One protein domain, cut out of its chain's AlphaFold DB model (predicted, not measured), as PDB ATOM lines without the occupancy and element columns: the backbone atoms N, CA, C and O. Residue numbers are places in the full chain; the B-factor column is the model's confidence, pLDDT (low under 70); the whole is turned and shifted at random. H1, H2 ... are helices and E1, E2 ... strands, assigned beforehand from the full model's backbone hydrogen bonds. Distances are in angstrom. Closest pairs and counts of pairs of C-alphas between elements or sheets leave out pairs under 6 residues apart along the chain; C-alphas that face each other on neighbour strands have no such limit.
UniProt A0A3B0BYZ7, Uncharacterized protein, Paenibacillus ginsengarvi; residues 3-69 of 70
ATOM      1  N   ILE A   3      16.878  18.535 -22.280       98.12
ATOM      2  CA  ILE A   3      16.315  17.419 -23.043       98.12
ATOM      3  C   ILE A   3      16.226  16.141 -22.207       98.12
ATOM      4  O   ILE A   3      17.049  15.914 -21.318       98.12
ATOM      5  N   ASN A   4      15.261  15.293 -22.559       98.44
ATOM      6  CA  ASN A   4      15.130  13.915 -22.097       98.44
ATOM      7  C   ASN A   4      15.381  12.977 -23.278       98.44
ATOM      8  O   ASN A   4      14.660  13.047 -24.279       98.44
ATOM      9  N   PHE A   5      16.391  12.123 -23.174       98.69
ATOM     10  CA  PHE A   5      16.798  11.241 -24.260       98.69
ATOM     11  C   PHE A   5      17.475   9.970 -23.744       98.69
ATOM     12  O   PHE A   5      17.969   9.922 -22.612       98.69
ATOM     13  N   ALA A   6      17.515   8.964 -24.609       98.69
ATOM     14  CA  ALA A   6      18.298   7.748 -24.444       98.69
ATOM     15  C   ALA A   6      19.082   7.469 -25.728       98.69
ATOM     16  O   ALA A   6      18.642   7.836 -26.822       98.69
ATOM     17  N   THR A   7      20.250   6.839 -25.609       98.56
ATOM     18  CA  THR A   7      21.012   6.377 -26.778       98.56
ATOM     19  C   THR A   7      21.563   4.985 -26.548       98.56
ATOM     20  O   THR A   7      21.906   4.603 -25.430       98.56
ATOM     21  N   SER A   8      21.787   4.244 -27.631       98.25
ATOM     22  CA  SER A   8      22.660   3.076 -27.551       98.25
ATOM     23  C   SER A   8      24.114   3.482 -27.263       98.25
ATOM     24  O   SER A   8      24.490   4.655 -27.345       98.25
ATOM     25  N   ALA A   9      24.976   2.493 -27.001       97.25
ATOM     26  CA  ALA A   9      26.409   2.710 -26.778       97.25
ATOM     27  C   ALA A   9      27.149   3.337 -27.979       97.25
ATOM     28  O   ALA A   9      28.246   3.861 -27.811       97.25
ATOM     29  N   ARG A  10      26.585   3.250 -29.193       97.06
ATOM     30  CA  ARG A  10      27.134   3.866 -30.418       97.06
ATOM     31  C   ARG A  10      26.239   4.985 -30.961       97.06
ATOM     32  O   ARG A  10      26.509   5.491 -32.054       97.06
ATOM     33  N   GLY A  11      25.160   5.295 -30.247       98.31
ATOM     34  CA  GLY A  11      24.205   6.326 -30.605       98.31
ATOM     35  C   GLY A  11      24.637   7.702 -30.117       98.31
ATOM     36  O   GLY A  11      25.517   7.830 -29.266       98.31
ATOM     37  N   TYR A  12      24.016   8.729 -30.684       98.62
ATOM     38  CA  TYR A  12      24.280  10.116 -30.327       98.62
ATOM     39  C   TYR A  12      23.109  11.033 -30.677       98.62
ATOM     40  O   TYR A  12      22.260  10.705 -31.511       98.62
ATOM     41  N   VAL A  13      23.126  12.224 -30.079       98.69
ATOM     42  CA  VAL A  13      22.267  13.365 -30.404       98.69
ATOM     43  C   VAL A  13      23.129  14.625 -30.521       98.69
ATOM     44  O   VAL A  13      23.918  14.940 -29.632       98.69
ATOM     45  N   ASN A  14      22.945  15.383 -31.597       98.62
ATOM     46  CA  ASN A  14      23.438  16.745 -31.765       98.62
ATOM     47  C   ASN A  14      22.254  17.681 -31.987       98.62
ATOM     48  O   ASN A  14      21.345  17.376 -32.762       98.62
ATOM     49  N   ILE A  15      22.299  18.841 -31.344       98.38
ATOM     50  CA  ILE A  15      21.290  19.885 -31.468       98.38
ATOM     51  C   ILE A  15      21.953  21.118 -32.055       98.38
ATOM     52  O   ILE A  15      22.994  21.571 -31.579       98.38
ATOM     53  N   LYS A  16      21.321  21.677 -33.080       98.50
ATOM     54  CA  LYS A  16      21.692  22.961 -33.657       98.50
ATOM     55  C   LYS A  16      20.493  23.898 -33.589       98.50
ATOM     56  O   LYS A  16      19.394  23.531 -33.996       98.50
ATOM     57  N   LEU A  17      20.708  25.105 -33.076       97.88
ATOM     58  CA  LEU A  17      19.707  26.170 -33.049       97.88
ATOM     59  C   LEU A  17      20.114  27.246 -34.047       97.88
ATOM     60  O   LEU A  17      21.209  27.793 -33.940       97.88
ATOM     61  N   VAL A  18      19.243  27.544 -35.006       97.94
ATOM     62  CA  VAL A  18      19.489  28.524 -36.068       97.94
ATOM     63  C   VAL A  18      18.483  29.659 -35.940       97.94
ATOM     64  O   VAL A  18      17.277  29.430 -35.948       97.94
ATOM     65  N   SER A  19      18.981  30.881 -35.838       96.75
ATOM     66  CA  SER A  19      18.210  32.122 -35.960       96.75
ATOM     67  C   SER A  19      18.721  32.920 -37.161       96.75
ATOM     68  O   SER A  19      19.661  32.498 -37.831       96.75
ATOM     69  N   GLU A  20      18.143  34.092 -37.415       96.00
ATOM     70  CA  GLU A  20      18.618  34.990 -38.477       96.00
ATOM     71  C   GLU A  20      20.074  35.448 -38.267       96.00
ATOM     72  O   GLU A  20      20.834  35.571 -39.221       96.00
ATOM     73  N   GLU A  21      20.486  35.663 -37.015       94.12
ATOM     74  CA  GLU A  21      21.785  36.269 -36.687       94.12
ATOM     75  C   GLU A  21      22.825  35.271 -36.173       94.12
ATOM     76  O   GLU A  21      24.024  35.548 -36.186       94.12
ATOM     77  N   ARG A  22      22.370  34.147 -35.614       95.75
ATOM     78  CA  ARG A  22      23.220  33.225 -34.858       95.75
ATOM     79  C   ARG A  22      22.847  31.781 -35.106       95.75
ATOM     80  O   ARG A  22      21.665  31.439 -35.145       95.75
ATOM     81  N   THR A  23      23.880  30.951 -35.117       97.62
ATOM     82  CA  THR A  23      23.775  29.497 -35.069       97.62
ATOM     83  C   THR A  23      24.529  29.000 -33.846       97.62
ATOM     84  O   THR A  23      25.682  29.379 -33.655       97.62
ATOM     85  N   LEU A  24      23.884  28.171 -33.028       97.88
ATOM     86  CA  LEU A  24      24.501  27.510 -31.881       97.88
ATOM     87  C   LEU A  24      24.542  26.000 -32.115       97.88
ATOM     88  O   LEU A  24      23.512  25.402 -32.428       97.88
ATOM     89  N   HIS A  25      25.702  25.385 -31.907       98.56
ATOM     90  CA  HIS A  25      25.916  23.944 -31.996       98.56
ATOM     91  C   HIS A  25      26.132  23.348 -30.610       98.56
ATOM     92  O   HIS A  25      26.913  23.865 -29.805       98.56
ATOM     93  N   SER A  26      25.448  22.245 -30.325       98.31
ATOM     94  CA  SER A  26      25.748  21.452 -29.146       98.31
ATOM     95  C   SER A  26      27.012  20.623 -29.354       98.31
ATOM     96  O   SER A  26      27.406  20.310 -30.480       98.31
ATOM     97  N   VAL A  27      27.598  20.167 -28.252       98.06
ATOM     98  CA  VAL A  27      28.478  18.988 -28.300       98.06
ATOM     99  C   VAL A  27      27.676  17.734 -28.677       98.06
ATOM    100  O   VAL A  27      26.441  17.750 -28.672       98.06
ATOM    101  N   GLU A  28      28.365  16.636 -28.981       98.31
ATOM    102  CA  GLU A  28      27.726  15.323 -29.101       98.31
ATOM    103  C   GLU A  28      27.218  14.844 -27.733       98.31
ATOM    104  O   GLU A  28      27.955  14.839 -26.744       98.31
ATOM    105  N   LEU A  29      25.942  14.467 -27.670       98.38
ATOM    106  CA  LEU A  29      25.283  13.953 -26.473       98.38
ATOM    107  C   LEU A  29      25.056  12.449 -26.627       98.38
ATOM    108  O   LEU A  29      24.634  11.996 -27.687       98.38
ATOM    109  N   PHE A  30      25.296  11.688 -25.563       98.06
ATOM    110  CA  PHE A  30      25.142  10.234 -25.547       98.06
ATOM    111  C   PHE A  30      24.763   9.723 -24.149       98.06
ATOM    112  O   PHE A  30      24.947  10.417 -23.139       98.06
ATOM    113  N   GLY A  31      24.268   8.487 -24.105       97.75
ATOM    114  CA  GLY A  31      23.728   7.825 -22.921       97.75
ATOM    115  C   GLY A  31      22.327   8.313 -22.558       97.75
ATOM    116  O   GLY A  31      21.692   9.041 -23.315       97.75
ATOM    117  N   ASP A  32      21.878   7.942 -21.359       97.88
ATOM    118  CA  ASP A  32      20.490   8.176 -20.950       97.88
ATOM    119  C   ASP A  32      20.404   9.279 -19.902       97.88
ATOM    120  O   ASP A  32      21.132   9.266 -18.893       97.88
ATOM    121  N   LYS A  33      19.527  10.258 -20.129       98.06
ATOM    122  CA  LYS A  33      19.287  11.371 -19.206       98.06
ATOM    123  C   LYS A  33      17.824  11.793 -19.258       98.06
ATOM    124  O   LYS A  33      17.316  12.116 -20.322       98.06
ATOM    125  N   LEU A  34      17.198  11.868 -18.081       97.31
ATOM    126  CA  LEU A  34      15.846  12.418 -17.919       97.31
ATOM    127  C   LEU A  34      15.818  13.943 -18.058       97.31
ATOM    128  O   LEU A  34      14.829  14.496 -18.521       97.31
ATOM    129  N   ASP A  35      16.902  14.598 -17.642       96.81
ATOM    130  CA  ASP A  35      17.066  16.045 -17.694       96.81
ATOM    131  C   ASP A  35      18.541  16.374 -17.954       96.81
ATOM    132  O   ASP A  35      19.413  16.214 -17.091       96.81
ATOM    133  N   LYS A  36      18.847  16.743 -19.198       97.38
ATOM    134  CA  LYS A  36      20.180  17.163 -19.626       97.38
ATOM    135  C   LYS A  36      20.127  18.592 -20.129       97.38
ATOM    136  O   LYS A  36      19.641  18.836 -21.231       97.38
ATOM    137  N   THR A  37      20.749  19.511 -19.396       97.25
ATOM    138  CA  THR A  37      21.105  20.822 -19.944       97.25
ATOM    139  C   THR A  37      22.058  20.638 -21.122       97.25
ATOM    140  O   THR A  37      23.112  20.000 -20.991       97.25
ATOM    141  N   VAL A  38      21.676  21.178 -22.277       97.31
ATOM    142  CA  VAL A  38      22.447  21.062 -23.517       97.31
ATOM    143  C   VAL A  38      23.548  22.126 -23.525       97.31
ATOM    144  O   VAL A  38      23.226  23.315 -23.516       97.31
ATOM    145  N   PRO A  39      24.836  21.743 -23.538       97.12
ATOM    146  CA  PRO A  39      25.923  22.701 -23.663       97.12
ATOM    147  C   PRO A  39      26.112  23.091 -25.134       97.12
ATOM    148  O   PRO A  39      26.208  22.219 -26.001       97.12
ATOM    149  N   PHE A  40      26.210  24.394 -25.393       97.00
ATOM    150  CA  PHE A  40      26.471  24.965 -26.714       97.00
ATOM    151  C   PHE A  40      27.876  25.561 -26.770       97.00
ATOM    152  O   PHE A  40      28.289  26.274 -25.857       97.00
ATOM    153  N   VAL A  41      28.621  25.257 -27.835       97.31
ATOM    154  CA  VAL A  41      30.025  25.690 -27.971       97.31
ATOM    155  C   VAL A  41      30.159  27.120 -28.497       97.31
ATOM    156  O   VAL A  41      31.167  27.770 -28.242       97.31
ATOM    157  N   ASP A  42      29.131  27.629 -29.178       96.94
ATOM    158  CA  ASP A  42      29.131  28.965 -29.789       96.94
ATOM    159  C   ASP A  42      28.616  30.075 -28.849       96.94
ATOM    160  O   ASP A  42      28.566  31.248 -29.227       96.94
ATOM    161  N   GLY A  43      28.218  29.722 -27.622       92.62
ATOM    162  CA  GLY A  43      27.739  30.659 -26.605       92.62
ATOM    163  C   GLY A  43      26.426  30.238 -25.945       92.62
ATOM    164  O   GLY A  43      26.004  29.089 -26.030       92.62
ATOM    165  N   ASP A  44      25.792  31.190 -25.262       92.56
ATOM    166  CA  ASP A  44      24.582  30.954 -24.470       92.56
ATOM    167  C   ASP A  44      23.296  31.084 -25.307       92.56
ATOM    168  O   ASP A  44      23.178  31.968 -26.166       92.56
ATOM    169  N   ILE A  45      22.302  30.241 -25.008       93.19
ATOM    170  CA  ILE A  45      20.980  30.257 -25.651       93.19
ATOM    171  C   ILE A  45      20.251  31.584 -25.432       93.19
ATOM    172  O   ILE A  45      19.423  31.962 -26.258       93.19
ATOM    173  N   ALA A  46      20.560  32.308 -24.350       93.56
ATOM    174  CA  ALA A  46      19.973  33.604 -24.030       93.56
ATOM    175  C   ALA A  46      20.141  34.620 -25.173       93.56
ATOM    176  O   ALA A  46      19.300  35.501 -25.349       93.56
ATOM    177  N   ALA A  47      21.173  34.465 -26.014       92.38
ATOM    178  CA  ALA A  47      21.379  35.287 -27.207       92.38
ATOM    179  C   ALA A  47      20.287  35.126 -28.289       92.38
ATOM    180  O   ALA A  47      20.208  35.944 -29.212       92.38
ATOM    181  N   LEU A  48      19.464  34.079 -28.185       94.81
ATOM    182  CA  LEU A  48      18.346  33.769 -29.078       94.81
ATOM    183  C   LEU A  48      16.983  34.186 -28.491       94.81
ATOM    184  O   LEU A  48      15.955  33.968 -29.129       94.81
ATOM    185  N   SER A  49      16.947  34.779 -27.292       93.94
ATOM    186  CA  SER A  49      15.695  35.138 -26.617       93.94
ATOM    187  C   SER A  49      14.847  36.106 -27.447       93.94
ATOM    188  O   SER A  49      15.355  37.075 -28.018       93.94
ATOM    189  N   GLY A  50      13.546  35.821 -27.534       94.25
ATOM    190  CA  GLY A  50      12.584  36.601 -28.318       94.25
ATOM    191  C   GLY A  50      12.715  36.454 -29.838       94.25
ATOM    192  O   GLY A  50      11.967  37.106 -30.565       94.25
ATOM    193  N   LYS A  51      13.632  35.612 -30.333       94.94
ATOM    194  CA  LYS A  51      13.840  35.387 -31.767       94.94
ATOM    195  C   LYS A  51      13.226  34.053 -32.193       94.94
ATOM    196  O   LYS A  51      13.353  33.065 -31.469       94.94
ATOM    197  N   PRO A  52      12.597  33.983 -33.377       96.19
ATOM    198  CA  PRO A  52      12.274  32.705 -33.992       96.19
ATOM    199  C   PRO A  52      13.547  31.884 -34.205       96.19
ATOM    200  O   PRO A  52      14.562  32.408 -34.673       96.19
ATOM    201  N   VAL A  53      13.482  30.596 -33.878       96.50
ATOM    202  CA  VAL A  53      14.588  29.659 -34.080       96.50
ATOM    203  C   VAL A  53      14.102  28.412 -34.801       96.50
ATOM    204  O   VAL A  53      13.034  27.878 -34.500       96.50
ATOM    205  N   THR A  54      14.918  27.916 -35.722       98.19
ATOM    206  CA  THR A  54      14.809  26.559 -36.250       98.19
ATOM    207  C   THR A  54      15.707  25.662 -35.413       98.19
ATOM    208  O   THR A  54      16.912  25.900 -35.317       98.19
ATOM    209  N   MET A  55      15.128  24.632 -34.799       97.81
ATOM    210  CA  MET A  55      15.888  23.599 -34.103       97.81
ATOM    211  C   MET A  55      16.088  22.402 -35.029       97.81
ATOM    212  O   MET A  55      15.124  21.772 -35.461       97.81
ATOM    213  N   GLU A  56      17.344  22.077 -35.309       98.44
ATOM    214  CA  GLU A  56      17.737  20.882 -36.044       98.44
ATOM    215  C   GLU A  56      18.313  19.860 -35.067       98.44
ATOM    216  O   GLU A  56      19.234  20.158 -34.303       98.44
ATOM    217  N   ILE A  57      17.782  18.641 -35.105       98.38
ATOM    218  CA  ILE A  57      18.258  17.528 -34.285       98.38
ATOM    219  C   ILE A  57      18.809  16.471 -35.230       98.38
ATOM    220  O   ILE A  57      18.079  15.914 -36.050       98.38
ATOM    221  N   THR A  58      20.105  16.198 -35.119       98.69
ATOM    222  CA  THR A  58      20.749  15.080 -35.815       98.69
ATOM    223  C   THR A  58      21.014  13.991 -34.800       98.69
ATOM    224  O   THR A  58      21.657  14.236 -33.785       98.69
ATOM    225  N   MET A  59      20.525  12.786 -35.059       98.50
ATOM    226  CA  MET A  59      20.625  11.687 -34.107       98.50
ATOM    227  C   MET A  59      20.841  10.352 -34.810       98.50
ATOM    228  O   MET A  59      20.462  10.172 -35.969       98.50
ATOM    229  N   ARG A  60      21.450   9.409 -34.093       98.62
ATOM    230  CA  ARG A  60      21.630   8.019 -34.520       98.62
ATOM    231  C   ARG A  60      21.366   7.112 -33.332       98.62
ATOM    232  O   ARG A  60      21.957   7.341 -32.287       98.62
ATOM    233  N   ASP A  61      20.563   6.069 -33.544       98.38
ATOM    234  CA  ASP A  61      20.315   5.006 -32.556       98.38
ATOM    235  C   ASP A  61      20.022   5.570 -31.155       98.38
ATOM    236  O   ASP A  61      20.737   5.334 -30.176       98.38
ATOM    237  N   ALA A  62      19.030   6.454 -31.136       98.50
ATOM    238  CA  ALA A  62      18.652   7.259 -29.996       98.50
ATOM    239  C   ALA A  62      17.146   7.513 -30.021       98.50
ATOM    240  O   ALA A  62      16.527   7.547 -31.088       98.50
ATOM    241  N   GLU A  63      16.585   7.776 -28.850       98.56
ATOM    242  CA  GLU A  63      15.243   8.307 -28.676       98.56
ATOM    243  C   GLU A  63      15.317   9.674 -27.995       98.56
ATOM    244  O   GLU A  63      15.994   9.842 -26.982       98.56
ATOM    245  N   LEU A  64      14.593  10.657 -28.533       98.25
ATOM    246  CA  LEU A  64      14.380  11.953 -27.891       98.25
ATOM    247  C   LEU A  64      12.925  12.019 -27.423       98.25
ATOM    248  O   LEU A  64      12.009  12.022 -28.244       98.25
ATOM    249  N   PHE A  65      12.714  12.073 -26.112       98.19
ATOM    250  CA  PHE A  65      11.379  12.031 -25.512       98.19
ATOM    251  C   PHE A  65      10.785  13.427 -25.322       98.19
ATOM    252  O   PHE A  65       9.592  13.629 -25.542       98.19
ATOM    253  N   SER A  66      11.605  14.400 -24.916       98.06
ATOM    254  CA  SER A  66      11.167  15.784 -24.728       98.06
ATOM    255  C   SER A  66      12.327  16.771 -24.801       98.06
ATOM    256  O   SER A  66      13.484  16.421 -24.570       98.06
ATOM    257  N   PHE A  67      11.995  18.028 -25.078       96.88
ATOM    258  CA  PHE A  67      12.897  19.171 -24.989       96.88
ATOM    259  C   PHE A  67      12.138  20.378 -24.434       96.88
ATOM    260  O   PHE A  67      10.931  20.506 -24.648       96.88
ATOM    261  N   GLN A  68      12.845  21.263 -23.738       95.75
ATOM    262  CA  GLN A  68      12.269  22.472 -23.159       95.75
ATOM    263  C   GLN A  68      13.253  23.643 -23.237       95.75
ATOM    264  O   GLN A  68      14.437  23.508 -22.919       95.75
ATOM    265  N   PHE A  69      12.746  24.807 -23.646       91.81
ATOM    266  CA  PHE A  69      13.423  26.088 -23.463       91.81
ATOM    267  C   PHE A  69      13.044  26.648 -22.087       91.81
ATOM    268  O   PHE A  69      11.875  26.591 -21.706       91.81
TER     269      PHE A  69
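AT A GLANCE: This is residues 3 to 69 of the 70 residues of an uncharacterized protein of Paenibacillus ginsengarvi (UniProt A0A3B0BYZ7). Two long antiparallel strands, E1 and E4, run side by side as a ribbon folded into a V; short strands E3 and E2 pair with E1's two ends, and small helix H1 lies near the far end of the longer arm. The printed part has 67 residues and is mostly strand; along the chain come three named strands, then one named helix, then a fourth strand, and the strands make one branched sheet in which E1 is the antiparallel neighbour of E2, of E3 and of E4. It is compact, radius of gyration of the C-alphas 12.0 A, spanning 35 by 18 by 17 A.

HOW THE PARTS SIT: E1, residues 3 to 18, bends by 152 degrees at residue 6. On one side, E2, residues 23 to 25, makes a hairpin with it (N 17 to O 24, 2.9 A), and E3, residues 33 to 37, is antiparallel beside residues 3 to 5 (N 3 to O 36, 3.0 A). H1, residues 45 to 48, is on the strongly twisted sheet but only grazes it; too short for an O i to N i+4 pair, it has its one O i to N i+3 pair within range. On E1's other side, E4, residues 54 to 68, is antiparallel (N 14 to O 58, 2.8 A) and bends by 149 degrees at residue 65.

IN THESE COORDINATES: E1 begins at C-alpha 3 (16.315, 17.419, -23.043) and measures 17.4 A; E4 measures 13.9 A, ending at C-alpha 68 (12.269, 22.472, -23.159).

THE WHOLE: The farthest C-alphas, Ala 9 and Gly 50, are 36.6 A apart. The printed part has no cut, no link is long, and no printed residue is under 70.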